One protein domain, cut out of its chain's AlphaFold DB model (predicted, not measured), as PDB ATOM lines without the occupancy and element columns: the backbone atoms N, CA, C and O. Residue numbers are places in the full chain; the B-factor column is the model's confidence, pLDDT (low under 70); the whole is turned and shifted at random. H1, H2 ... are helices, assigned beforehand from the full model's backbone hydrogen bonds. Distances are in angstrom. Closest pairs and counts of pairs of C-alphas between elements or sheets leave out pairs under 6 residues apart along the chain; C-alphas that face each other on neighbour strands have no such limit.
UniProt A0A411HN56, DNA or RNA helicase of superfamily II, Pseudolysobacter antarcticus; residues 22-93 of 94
ATOM      1  N   LEU A  22      49.080 -39.102  18.289       89.62
ATOM      2  CA  LEU A  22      48.682 -40.499  18.528       89.62
ATOM      3  C   LEU A  22      47.233 -40.786  18.113       89.62
ATOM      4  O   LEU A  22      46.945 -41.853  17.582       89.62
ATOM      5  N   ALA A  23      46.322 -39.835  18.330       90.12
ATOM      6  CA  ALA A  23      44.920 -39.993  17.946       90.12
ATOM      7  C   ALA A  23      44.703 -39.918  16.429       90.12
ATOM      8  O   ALA A  23      43.681 -40.379  15.934       90.12
ATOM      9  N   SER A  24      45.661 -39.348  15.694       83.88
ATOM     10  CA  SER A  24      45.570 -39.164  14.242       83.88
ATOM     11  C   SER A  24      45.655 -40.485  13.462       83.88
ATOM     12  O   SER A  24      45.356 -40.505  12.273       83.88
ATOM     13  N   GLY A  25      46.038 -41.591  14.116       80.06
ATOM     14  CA  GLY A  25      46.077 -42.922  13.504       80.06
ATOM     15  C   GLY A  25      47.320 -43.216  12.659       80.06
ATOM     16  O   GLY A  25      47.402 -44.294  12.076       80.06
ATOM     17  N   ASP A  26      48.301 -42.309  12.612       78.50
ATOM     18  CA  ASP A  26      49.606 -42.597  12.011       78.50
ATOM     19  C   ASP A  26      50.399 -43.534  12.938       78.50
ATOM     20  O   ASP A  26      50.859 -43.142  14.012       78.50
ATOM     21  N   GLY A  27      50.565 -44.794  12.529       69.00
ATOM     22  CA  GLY A  27      51.247 -45.828  13.323       69.00
ATOM     23  C   GLY A  27      52.733 -45.554  13.592       69.00
ATOM     24  O   GLY A  27      53.282 -46.072  14.561       69.00
ATOM     25  N   ASP A  28      53.357 -44.697  12.783       76.69
ATOM     26  CA  ASP A  28      54.764 -44.290  12.905       76.69
ATOM     27  C   ASP A  28      54.931 -42.903  13.544       76.69
ATOM     28  O   ASP A  28      56.013 -42.304  13.521       76.69
ATOM     29  N   ALA A  29      53.850 -42.337  14.082       78.62
ATOM     30  CA  ALA A  29      53.872 -40.966  14.536       78.62
ATOM     31  C   ALA A  29      54.699 -40.806  15.819       78.62
ATOM     32  O   ALA A  29      54.350 -41.301  16.893       78.62
ATOM     33  N   ASP A  30      55.806 -40.065  15.721       87.88
ATOM     34  CA  ASP A  30      56.618 -39.724  16.885       87.88
ATOM     35  C   ASP A  30      55.830 -38.793  17.816       87.88
ATOM     36  O   ASP A  30      55.621 -37.615  17.512       87.88
ATOM     37  N   VAL A  31      55.426 -39.316  18.978       86.12
ATOM     38  CA  VAL A  31      54.680 -38.576  20.005       86.12
ATOM     39  C   VAL A  31      55.396 -37.295  20.446       86.12
ATOM     40  O   VAL A  31      54.737 -36.323  20.812       86.12
ATOM     41  N   ARG A  32      56.731 -37.232  20.329       88.69
ATOM     42  CA  ARG A  32      57.515 -36.025  20.639       88.69
ATOM     43  C   ARG A  32      57.201 -34.850  19.715       88.69
ATOM     44  O   ARG A  32      57.580 -33.736  20.041       88.69
ATOM     45  N   ARG A  33      56.539 -35.089  18.576       88.94
ATOM     46  CA  ARG A  33      56.044 -34.049  17.658       88.94
ATOM     47  C   ARG A  33      54.679 -33.498  18.068       88.94
ATOM     48  O   ARG A  33      54.221 -32.521  17.483       88.94
ATOM     49  N   CYS A  34      54.003 -34.124  19.032       92.31
ATOM     50  CA  CYS A  34      52.749 -33.608  19.555       92.31
ATOM     51  C   CYS A  34      53.011 -32.310  20.319       92.31
ATOM     52  O   CYS A  34      53.934 -32.229  21.129       92.31
ATOM     53  N   TRP A  35      52.160 -31.303  20.121       92.75
ATOM     54  CA  TRP A  35      52.304 -30.008  20.791       92.75
ATOM     55  C   TRP A  35      52.367 -30.146  22.325       92.75
ATOM     56  O   TRP A  35      53.031 -29.350  22.987       92.75
ATOM     57  N   CYS A  36      51.725 -31.176  22.895       92.94
ATOM     58  CA  CYS A  36      51.700 -31.417  24.336       92.94
ATOM     59  C   CYS A  36      53.070 -31.785  24.926       92.94
ATOM     60  O   CYS A  36      53.275 -31.580  26.117       92.94
ATOM     61  N   PHE A  37      54.023 -32.270  24.121       93.00
ATOM     62  CA  PHE A  37      55.397 -32.537  24.570       93.00
ATOM     63  C   PHE A  37      56.225 -31.260  24.744       93.00
ATOM     64  O   PHE A  37      57.260 -31.275  25.407       93.00
ATOM     65  N   HIS A  38      55.771 -30.151  24.162       92.06
ATOM     66  CA  HIS A  38      56.467 -28.866  24.184       92.06
ATOM     67  C   HIS A  38      55.858 -27.871  25.180       92.06
ATOM     68  O   HIS A  38      56.331 -26.744  25.298       92.06
ATOM     69  N   GLU A  39      54.810 -28.269  25.902       91.06
ATOM     70  CA  GLU A  39      54.045 -27.410  26.800       91.06
ATOM     71  C   GLU A  39      53.800 -28.117  28.137       91.06
ATOM     72  O   GLU A  39      53.477 -29.300  28.190       91.06
ATOM     73  N   TYR A  40      53.888 -27.383  29.248       90.50
ATOM     74  CA  TYR A  40      53.556 -27.936  30.562       90.50
ATOM     75  C   TYR A  40      52.035 -28.038  30.752       90.50
ATOM     76  O   TYR A  40      51.330 -27.023  30.739       90.50
ATOM     77  N   ILE A  41      51.515 -29.246  30.965       91.06
ATOM     78  CA  ILE A  41      50.090 -29.474  31.233       91.06
ATOM     79  C   ILE A  41      49.894 -29.642  32.747       91.06
ATOM     80  O   ILE A  41      50.295 -30.667  33.295       91.06
ATOM     81  N   PRO A  42      49.298 -28.661  33.451       88.19
ATOM     82  CA  PRO A  42      49.055 -28.787  34.881       88.19
ATOM     83  C   PRO A  42      47.984 -29.852  35.147       88.19
ATOM     84  O   PRO A  42      47.000 -29.936  34.412       88.19
ATOM     85  N   ALA A  43      48.124 -30.611  36.237       87.12
ATOM     86  CA  ALA A  43      47.163 -31.651  36.627       87.12
ATOM     87  C   ALA A  43      45.718 -31.122  36.714       87.12
ATOM     88  O   ALA A  43      44.797 -31.739  36.180       87.12
ATOM     89  N   GLY A  44      45.535 -29.913  37.255       87.12
ATOM     90  CA  GLY A  44      44.227 -29.258  37.322       87.12
ATOM     91  C   GLY A  44      43.576 -28.988  35.958       87.12
ATOM     92  O   GLY A  44      42.362 -28.834  35.894       87.12
ATOM     93  N   ALA A  45      44.331 -28.962  34.850       88.56
ATOM     94  CA  ALA A  45      43.743 -28.890  33.509       88.56
ATOM     95  C   ALA A  45      43.150 -30.236  33.068       88.56
ATOM     96  O   ALA A  45      42.088 -30.260  32.448       88.56
ATOM     97  N   LEU A  46      43.802 -31.350  33.413       88.38
ATOM     98  CA  LEU A  46      43.307 -32.697  33.111       88.38
ATOM     99  C   LEU A  46      42.081 -33.052  33.959       88.38
ATOM    100  O   LEU A  46      41.170 -33.720  33.481       88.38
ATOM    101  N   GLU A  47      41.996 -32.534  35.184       90.00
ATOM    102  CA  GLU A  47      40.809 -32.687  36.033       90.00
ATOM    103  C   GLU A  47      39.544 -32.074  35.412       90.00
ATOM    104  O   GLU A  47      38.438 -32.544  35.689       90.00
ATOM    105  N   ARG A  48      39.690 -31.075  34.530       88.75
ATOM    106  CA  ARG A  48      38.568 -30.463  33.797       88.75
ATOM    107  C   ARG A  48      38.028 -31.345  32.677       88.75
ATOM    108  O   ARG A  48      36.920 -31.096  32.211       88.75
ATOM    109  N   VAL A  49      38.778 -32.357  32.241       91.38
ATOM    110  CA  VAL A  49      38.317 -33.307  31.224       91.38
ATOM    111  C   VAL A  49      37.186 -34.161  31.811       91.38
ATOM    112  O   VAL A  49      37.365 -34.716  32.906       91.38
ATOM    113  N   PRO A  50      36.035 -34.290  31.115       91.00
ATOM    114  CA  PRO A  50      34.945 -35.167  31.530       91.00
ATOM    115  C   PRO A  50      35.454 -36.571  31.841       91.00
ATOM    116  O   PRO A  50      36.271 -37.102  31.096       91.00
ATOM    117  N   ALA A  51      34.956 -37.191  32.912       89.94
ATOM    118  CA  ALA A  51      35.466 -38.485  33.377       89.94
ATOM    119  C   ALA A  51      35.448 -39.568  32.283       89.94
ATOM    120  O   ALA A  51      36.396 -40.335  32.186       89.94
ATOM    121  N   ALA A  52      34.420 -39.577  31.429       90.12
ATOM    122  CA  ALA A  52      34.321 -40.507  30.305       90.12
ATOM    123  C   ALA A  52      35.402 -40.289  29.227       90.12
ATOM    124  O   ALA A  52      35.758 -41.234  28.537       90.12
ATOM    125  N   ALA A  53      35.917 -39.061  29.090       92.06
ATOM    126  CA  ALA A  53      36.900 -38.654  28.082       92.06
ATOM    127  C   ALA A  53      38.354 -38.719  28.556       92.06
ATOM    128  O   ALA A  53      39.272 -38.569  27.745       92.06
ATOM    129  N   ARG A  54      38.576 -38.918  29.860       90.81
ATOM    130  CA  ARG A  54      39.922 -39.068  30.418       90.81
ATOM    131  C   ARG A  54      40.573 -40.315  29.844       90.81
ATOM    132  O   ARG A  54      39.903 -41.318  29.628       90.81
ATOM    133  N   ASP A  55      41.859 -40.201  29.539       89.00
ATOM    134  CA  ASP A  55      42.672 -41.232  28.882       89.00
ATOM    135  C   ASP A  55      42.193 -41.660  27.477       89.00
ATOM    136  O   ASP A  55      42.871 -42.447  26.825       89.00
ATOM    137  N   MET A  56      41.082 -41.103  26.974       91.88
ATOM    138  CA  MET A  56      40.495 -41.415  25.663       91.88
ATOM    139  C   MET A  56      40.732 -40.319  24.624       91.88
ATOM    140  O   MET A  56      40.969 -40.621  23.458       91.88
ATOM    141  N   ALA A  57      40.689 -39.049  25.032       93.81
ATOM    142  CA  ALA A  57      40.918 -37.915  24.143       93.81
ATOM    143  C   ALA A  57      41.764 -36.836  24.829       93.81
ATOM    144  O   ALA A  57      41.591 -36.530  26.012       93.81
ATOM    145  N   CYS A  58      42.674 -36.217  24.076       93.69
ATOM    146  CA  CYS A  58      43.470 -35.098  24.573       93.69
ATOM    147  C   CYS A  58      42.695 -33.776  24.471       93.69
ATOM    148  O   CYS A  58      41.891 -33.574  23.562       93.69
ATOM    149  N   ILE A  59      42.984 -32.833  25.371       95.19
ATOM    150  CA  ILE A  59      42.584 -31.424  25.201       95.19
ATOM    151  C   ILE A  59      43.362 -30.786  24.039       95.19
ATOM    152  O   ILE A  59      44.374 -31.337  23.630       95.19
ATOM    153  N   CYS A  60      42.933 -29.632  23.515       95.81
ATOM    154  CA  CYS A  60      43.714 -28.848  22.545       95.81
ATOM    155  C   CYS A  60      44.567 -27.754  23.222       95.81
ATOM    156  O   CYS A  60      44.270 -27.334  24.348       95.81
ATOM    157  N   ASP A  61      45.581 -27.235  22.516       95.12
ATOM    158  CA  ASP A  61      46.466 -26.163  23.008       95.12
ATOM    159  C   ASP A  61      45.668 -24.911  23.424       95.12
ATOM    160  O   ASP A  61      45.931 -24.287  24.454       95.12
ATOM    161  N   THR A  62      44.631 -24.585  22.651       94.69
ATOM    162  CA  THR A  62      43.775 -23.430  22.893       94.69
ATOM    163  C   THR A  62      43.039 -23.585  24.220       94.69
ATOM    164  O   THR A  62      43.049 -22.661  25.033       94.69
ATOM    165  N   CYS A  63      42.466 -24.761  24.496       94.62
ATOM    166  CA  CYS A  63      41.814 -25.027  25.778       94.62
ATOM    167  C   CYS A  63      42.815 -24.990  26.936       94.62
ATOM    168  O   CYS A  63      42.519 -24.388  27.968       94.62
ATOM    169  N   LEU A  64      44.019 -25.542  26.759       93.69
ATOM    170  CA  LEU A  64      45.077 -25.444  27.765       93.69
ATOM    171  C   LEU A  64      45.417 -23.979  28.085       93.69
ATOM    172  O   LEU A  64      45.491 -23.602  29.255       93.69
ATOM    173  N   ARG A  65      45.576 -23.126  27.066       92.00
ATOM    174  CA  ARG A  65      45.843 -21.688  27.244       92.00
ATOM    175  C   ARG A  65      44.710 -20.977  27.983       92.00
ATOM    176  O   ARG A  65      44.989 -20.117  28.815       92.00
ATOM    177  N   GLN A  66      43.453 -21.324  27.704       90.88
ATOM    178  CA  GLN A  66      42.305 -20.751  28.415       90.88
ATOM    179  C   GLN A  66      42.274 -21.183  29.883       90.88
ATOM    180  O   GLN A  66      42.137 -20.337  30.763       90.88
ATOM    181  N   LEU A  67      42.497 -22.470  30.159       89.12
ATOM    182  CA  LEU A  67      42.563 -22.998  31.523       89.12
ATOM    183  C   LEU A  67      43.692 -22.356  32.337       89.12
ATOM    184  O   LEU A  67      43.499 -22.049  33.507       89.12
ATOM    185  N   ARG A  68      44.845 -22.065  31.721       85.25
ATOM    186  CA  ARG A  68      45.944 -21.338  32.386       85.25
ATOM    187  C   ARG A  68      45.571 -19.906  32.778       85.25
ATOM    188  O   ARG A  68      46.000 -19.440  33.826       85.25
ATOM    189  N   LYS A  69      44.792 -19.198  31.952       81.81
ATOM    190  CA  LYS A  69      44.311 -17.838  32.275       81.81
ATOM    191  C   LYS A  69      43.293 -17.843  33.414       81.81
ATOM    192  O   LYS A  69      43.101 -16.829  34.081       81.81
ATOM    193  N   HIS A  70      42.633 -18.978  33.604       70.62
ATOM    194  CA  HIS A  70      41.441 -19.110  34.415       70.62
ATOM    195  C   HIS A  70      41.403 -20.460  35.151       70.62
ATOM    196  O   HIS A  70      40.457 -21.228  34.955       70.62
ATOM    197  N   PRO A  71      42.393 -20.757  36.017       62.62
ATOM    198  CA  PRO A  71      42.484 -22.056  36.692       62.62
ATOM    199  C   PRO A  71      41.226 -22.384  37.522       62.62
ATOM    200  O   PRO A  71      40.843 -23.552  37.623       62.62
ATOM    201  N   ASP A  72      40.509 -21.350  37.983       59.34
ATOM    202  CA  ASP A  72      39.317 -21.451  38.837       59.34
ATOM    203  C   ASP A  72      37.987 -21.085  38.144       59.34
ATOM    204  O   ASP A  72      36.922 -21.184  38.759       59.34
ATOM    205  N   ALA A  73      37.981 -20.649  36.876       53.72
ATOM    206  CA  ALA A  73      36.812 -19.943  36.318       53.72
ATOM    207  C   ALA A  73      35.599 -20.814  35.947       53.72
ATOM    208  O   ALA A  73      34.641 -20.296  35.385       53.72
ATOM    209  N   LEU A  74      35.591 -22.100  36.297       49.88
ATOM    210  CA  LEU A  74      34.391 -22.941  36.208       49.88
ATOM    211  C   LEU A  74      33.614 -23.044  37.533       49.88
ATOM    212  O   LEU A  74      32.611 -23.744  37.578       49.88
ATOM    213  N   ILE A  75      34.028 -22.333  38.595       49.81
ATOM    214  CA  ILE A  75      33.249 -22.224  39.850       49.81
ATOM    215  C   ILE A  75      32.451 -20.904  39.924       49.81
ATOM    216  O   ILE A  75      31.589 -20.744  40.783       49.81
ATOM    217  N   LEU A  76      32.664 -19.953  39.007       42.06
ATOM    218  CA  LEU A  76      32.015 -18.641  39.072       42.06
ATOM    219  C   LEU A  76      31.189 -18.325  37.821       42.06
ATOM    220  O   LEU A  76      31.604 -17.552  36.960       42.06
ATOM    221  N   GLU A  77      29.925 -18.739  37.865       43.62
ATOM    222  CA  GLU A  77      28.759 -17.979  37.368       43.62
ATOM    223  C   GLU A  77      28.642 -16.577  38.050       43.62
ATOM    224  O   GLU A  77      27.560 -16.085  38.348       43.62
ATOM    225  N   ALA A  78      29.761 -15.903  38.351       49.88
ATOM    226  CA  ALA A  78      29.817 -14.559  38.925       49.88
ATOM    227  C   ALA A  78      31.228 -13.963  38.769       49.88
ATOM    228  O   ALA A  78      32.045 -13.965  39.689       49.88
ATOM    229  N   THR A  79      31.541 -13.419  37.593       43.25
ATOM    230  CA  THR A  79      32.787 -12.670  37.372       43.25
ATOM    231  C   THR A  79      32.870 -11.464  38.336       43.25
ATOM    232  O   THR A  79      32.015 -10.572  38.252       43.25
ATOM    233  N   PRO A  80      33.905 -11.331  39.196       51.78
ATOM    234  CA  PRO A  80      34.037 -10.211  40.143       51.78
ATOM    235  C   PRO A  80      34.098  -8.838  39.459       51.78
ATOM    236  O   PRO A  80      33.667  -7.831  40.023       51.78
ATOM    237  N   LEU A  81      34.568  -8.795  38.205       51.66
ATOM    238  CA  LEU A  81      34.624  -7.570  37.405       51.66
ATOM    239  C   LEU A  81      33.236  -6.961  37.139       51.66
ATOM    240  O   LEU A  81      33.118  -5.737  37.074       51.66
ATOM    241  N   ARG A  82      32.180  -7.779  37.003       54.19
ATOM    242  CA  ARG A  82      30.806  -7.285  36.804       54.19
ATOM    243  C   ARG A  82      30.233  -6.683  38.087       54.19
ATOM    244  O   ARG A  82      29.658  -5.601  38.023       54.19
ATOM    245  N   LEU A  83      30.452  -7.313  39.247       55.09
ATOM    246  CA  LEU A  83      30.013  -6.767  40.540       55.09
ATOM    247  C   LEU A  83      30.766  -5.484  40.919       55.09
ATOM    248  O   LEU A  83      30.157  -4.549  41.433       55.09
ATOM    249  N   ALA A  84      32.075  -5.418  40.655       58.69
ATOM    250  CA  ALA A  84      32.866  -4.214  40.903       58.69
ATOM    251  C   ALA A  84      32.403  -3.044  40.018       58.69
ATOM    252  O   ALA A  84      32.165  -1.952  40.533       58.69
ATOM    253  N   LYS A  85      32.173  -3.282  38.716       60.38
ATOM    254  CA  LYS A  85      31.595  -2.276  37.808       60.38
ATOM    255  C   LYS A  85      30.197  -1.824  38.244       60.38
ATOM    256  O   LYS A  85      29.940  -0.626  38.251       60.38
ATOM    257  N   LEU A  86      29.321  -2.742  38.663       56.69
ATOM    258  CA  LEU A  86      27.971  -2.406  39.130       56.69
ATOM    259  C   LEU A  86      27.999  -1.550  40.409       56.69
ATOM    260  O   LEU A  86      27.279  -0.564  40.510       56.69
ATOM    261  N   ARG A  87      28.881  -1.872  41.365       69.19
ATOM    262  CA  ARG A  87      29.060  -1.088  42.601       69.19
ATOM    263  C   ARG A  87      29.614   0.314  42.343       69.19
ATOM    264  O   ARG A  87      29.226   1.242  43.043       69.19
ATOM    265  N   ILE A  88      30.502   0.472  41.360       69.38
ATOM    266  CA  ILE A  88      31.025   1.787  40.960       69.38
ATOM    267  C   ILE A  88      29.906   2.638  40.342       69.38
ATOM    268  O   ILE A  88      29.735   3.784  40.741       69.38
ATOM    269  N   LEU A  89      29.087   2.064  39.453       66.88
ATOM    270  CA  LEU A  89      27.964   2.769  38.818       66.88
ATOM    271  C   LEU A  89      26.853   3.161  39.805       66.88
ATOM    272  O   LEU A  89      26.235   4.210  39.643       66.88
ATOM    273  N   LEU A  90      26.602   2.350  40.837       70.19
ATOM    274  CA  LEU A  90      25.616   2.660  41.882       70.19
ATOM    275  C   LEU A  90      26.082   3.781  42.825       70.19
ATOM    276  O   LEU A  90      25.257   4.544  43.311       70.19
ATOM    277  N   LYS A  91      27.393   3.921  43.063       72.94
ATOM    278  CA  LYS A  91      27.957   4.993  43.907       72.94
ATOM    279  C   LYS A  91      28.042   6.356  43.214       72.94
ATOM    280  O   LYS A  91      28.216   7.352  43.897       72.94
ATOM    281  N   GLN A  92      27.949   6.402  41.886       70.56
ATOM    282  CA  GLN A  92      27.991   7.644  41.098       70.56
ATOM    283  C   GLN A  92      26.608   8.287  40.898       70.56
ATOM    284  O   GLN A  92      26.496   9.285  40.193       70.56
ATOM    285  N   GLN A  93      25.556   7.707  41.483       67.94
ATOM    286  CA  GLN A  93      24.169   8.179  41.388       67.94
ATOM    287  C   GLN A  93      23.636   8.705  42.736       67.94
ATOM    288  O   GLN A  93      22.425   8.807  42.919       67.94
TER     289      GLN A  93
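AT A GLANCE: This is residues 22 to 93 of the 94 residues of the protein "DNA or RNA helicase of superfamily II" of Pseudolysobacter antarcticus (UniProt A0A411HN56). A small body made largely of loops, with the short helices H1, H2 and H3 set among them, sends out a long arm, residues 75 to 93, that ends in the helix H4. At the opposite end of the long axis a smaller loop, residues 24 to 29, also sticks out. The printed part has 72 residues with four named helices, H1, H2, H3 and H4 in that order, and no named strand; its class is all helix, though the helices hold 29 of the 72 residues. The whole is extended, with a radius of gyration of the C-alphas of 18.8 A and spans of 67 by 25 by 18 A.

IN THESE COORDINATES: Start at Leu 22 and pass residues 22 to 34, which hold no named element. Find C-alpha 35 at (52.304, -30.008, 20.791), where H1, residues 35 to 38, begins. H2 follows at residues 43 to 46. After residues 47 to 60, find C-alpha 61 at (46.466, -26.163, 23.008); from there H3 runs 12.6 A to residue 69. H4, residues 80 to 91, runs 16.8 A to C-alpha 91 at (27.957, 4.993, 43.907).

HOW THE PARTS SIT: Look first at H1: it is close to H3 but not clearly touching, the closest C-alphas, of Trp 35 and Asp 61, being 7.3 A apart. H2 and H3 only just touch, with 3 pairs of C-alphas within 8 A, the closest those of Ala 45 and Leu 67 at 6.3 A. H1 and H2 are apart, and H4 is apart from H1, H2 and H3. In H3 and H4 every O i to N i+4 pair is within hydrogen-bond range; H1 and H2 are too short for such a pair.

THE WHOLE: The farthest C-alphas, of Asp 28 and Gln 93, are 67.1 A apart. The printed part has no cut. The link from H2 to H3 is long, with 14 residues. Confidence is under 70 at residue 27, residues 71 to 89 and residue 93.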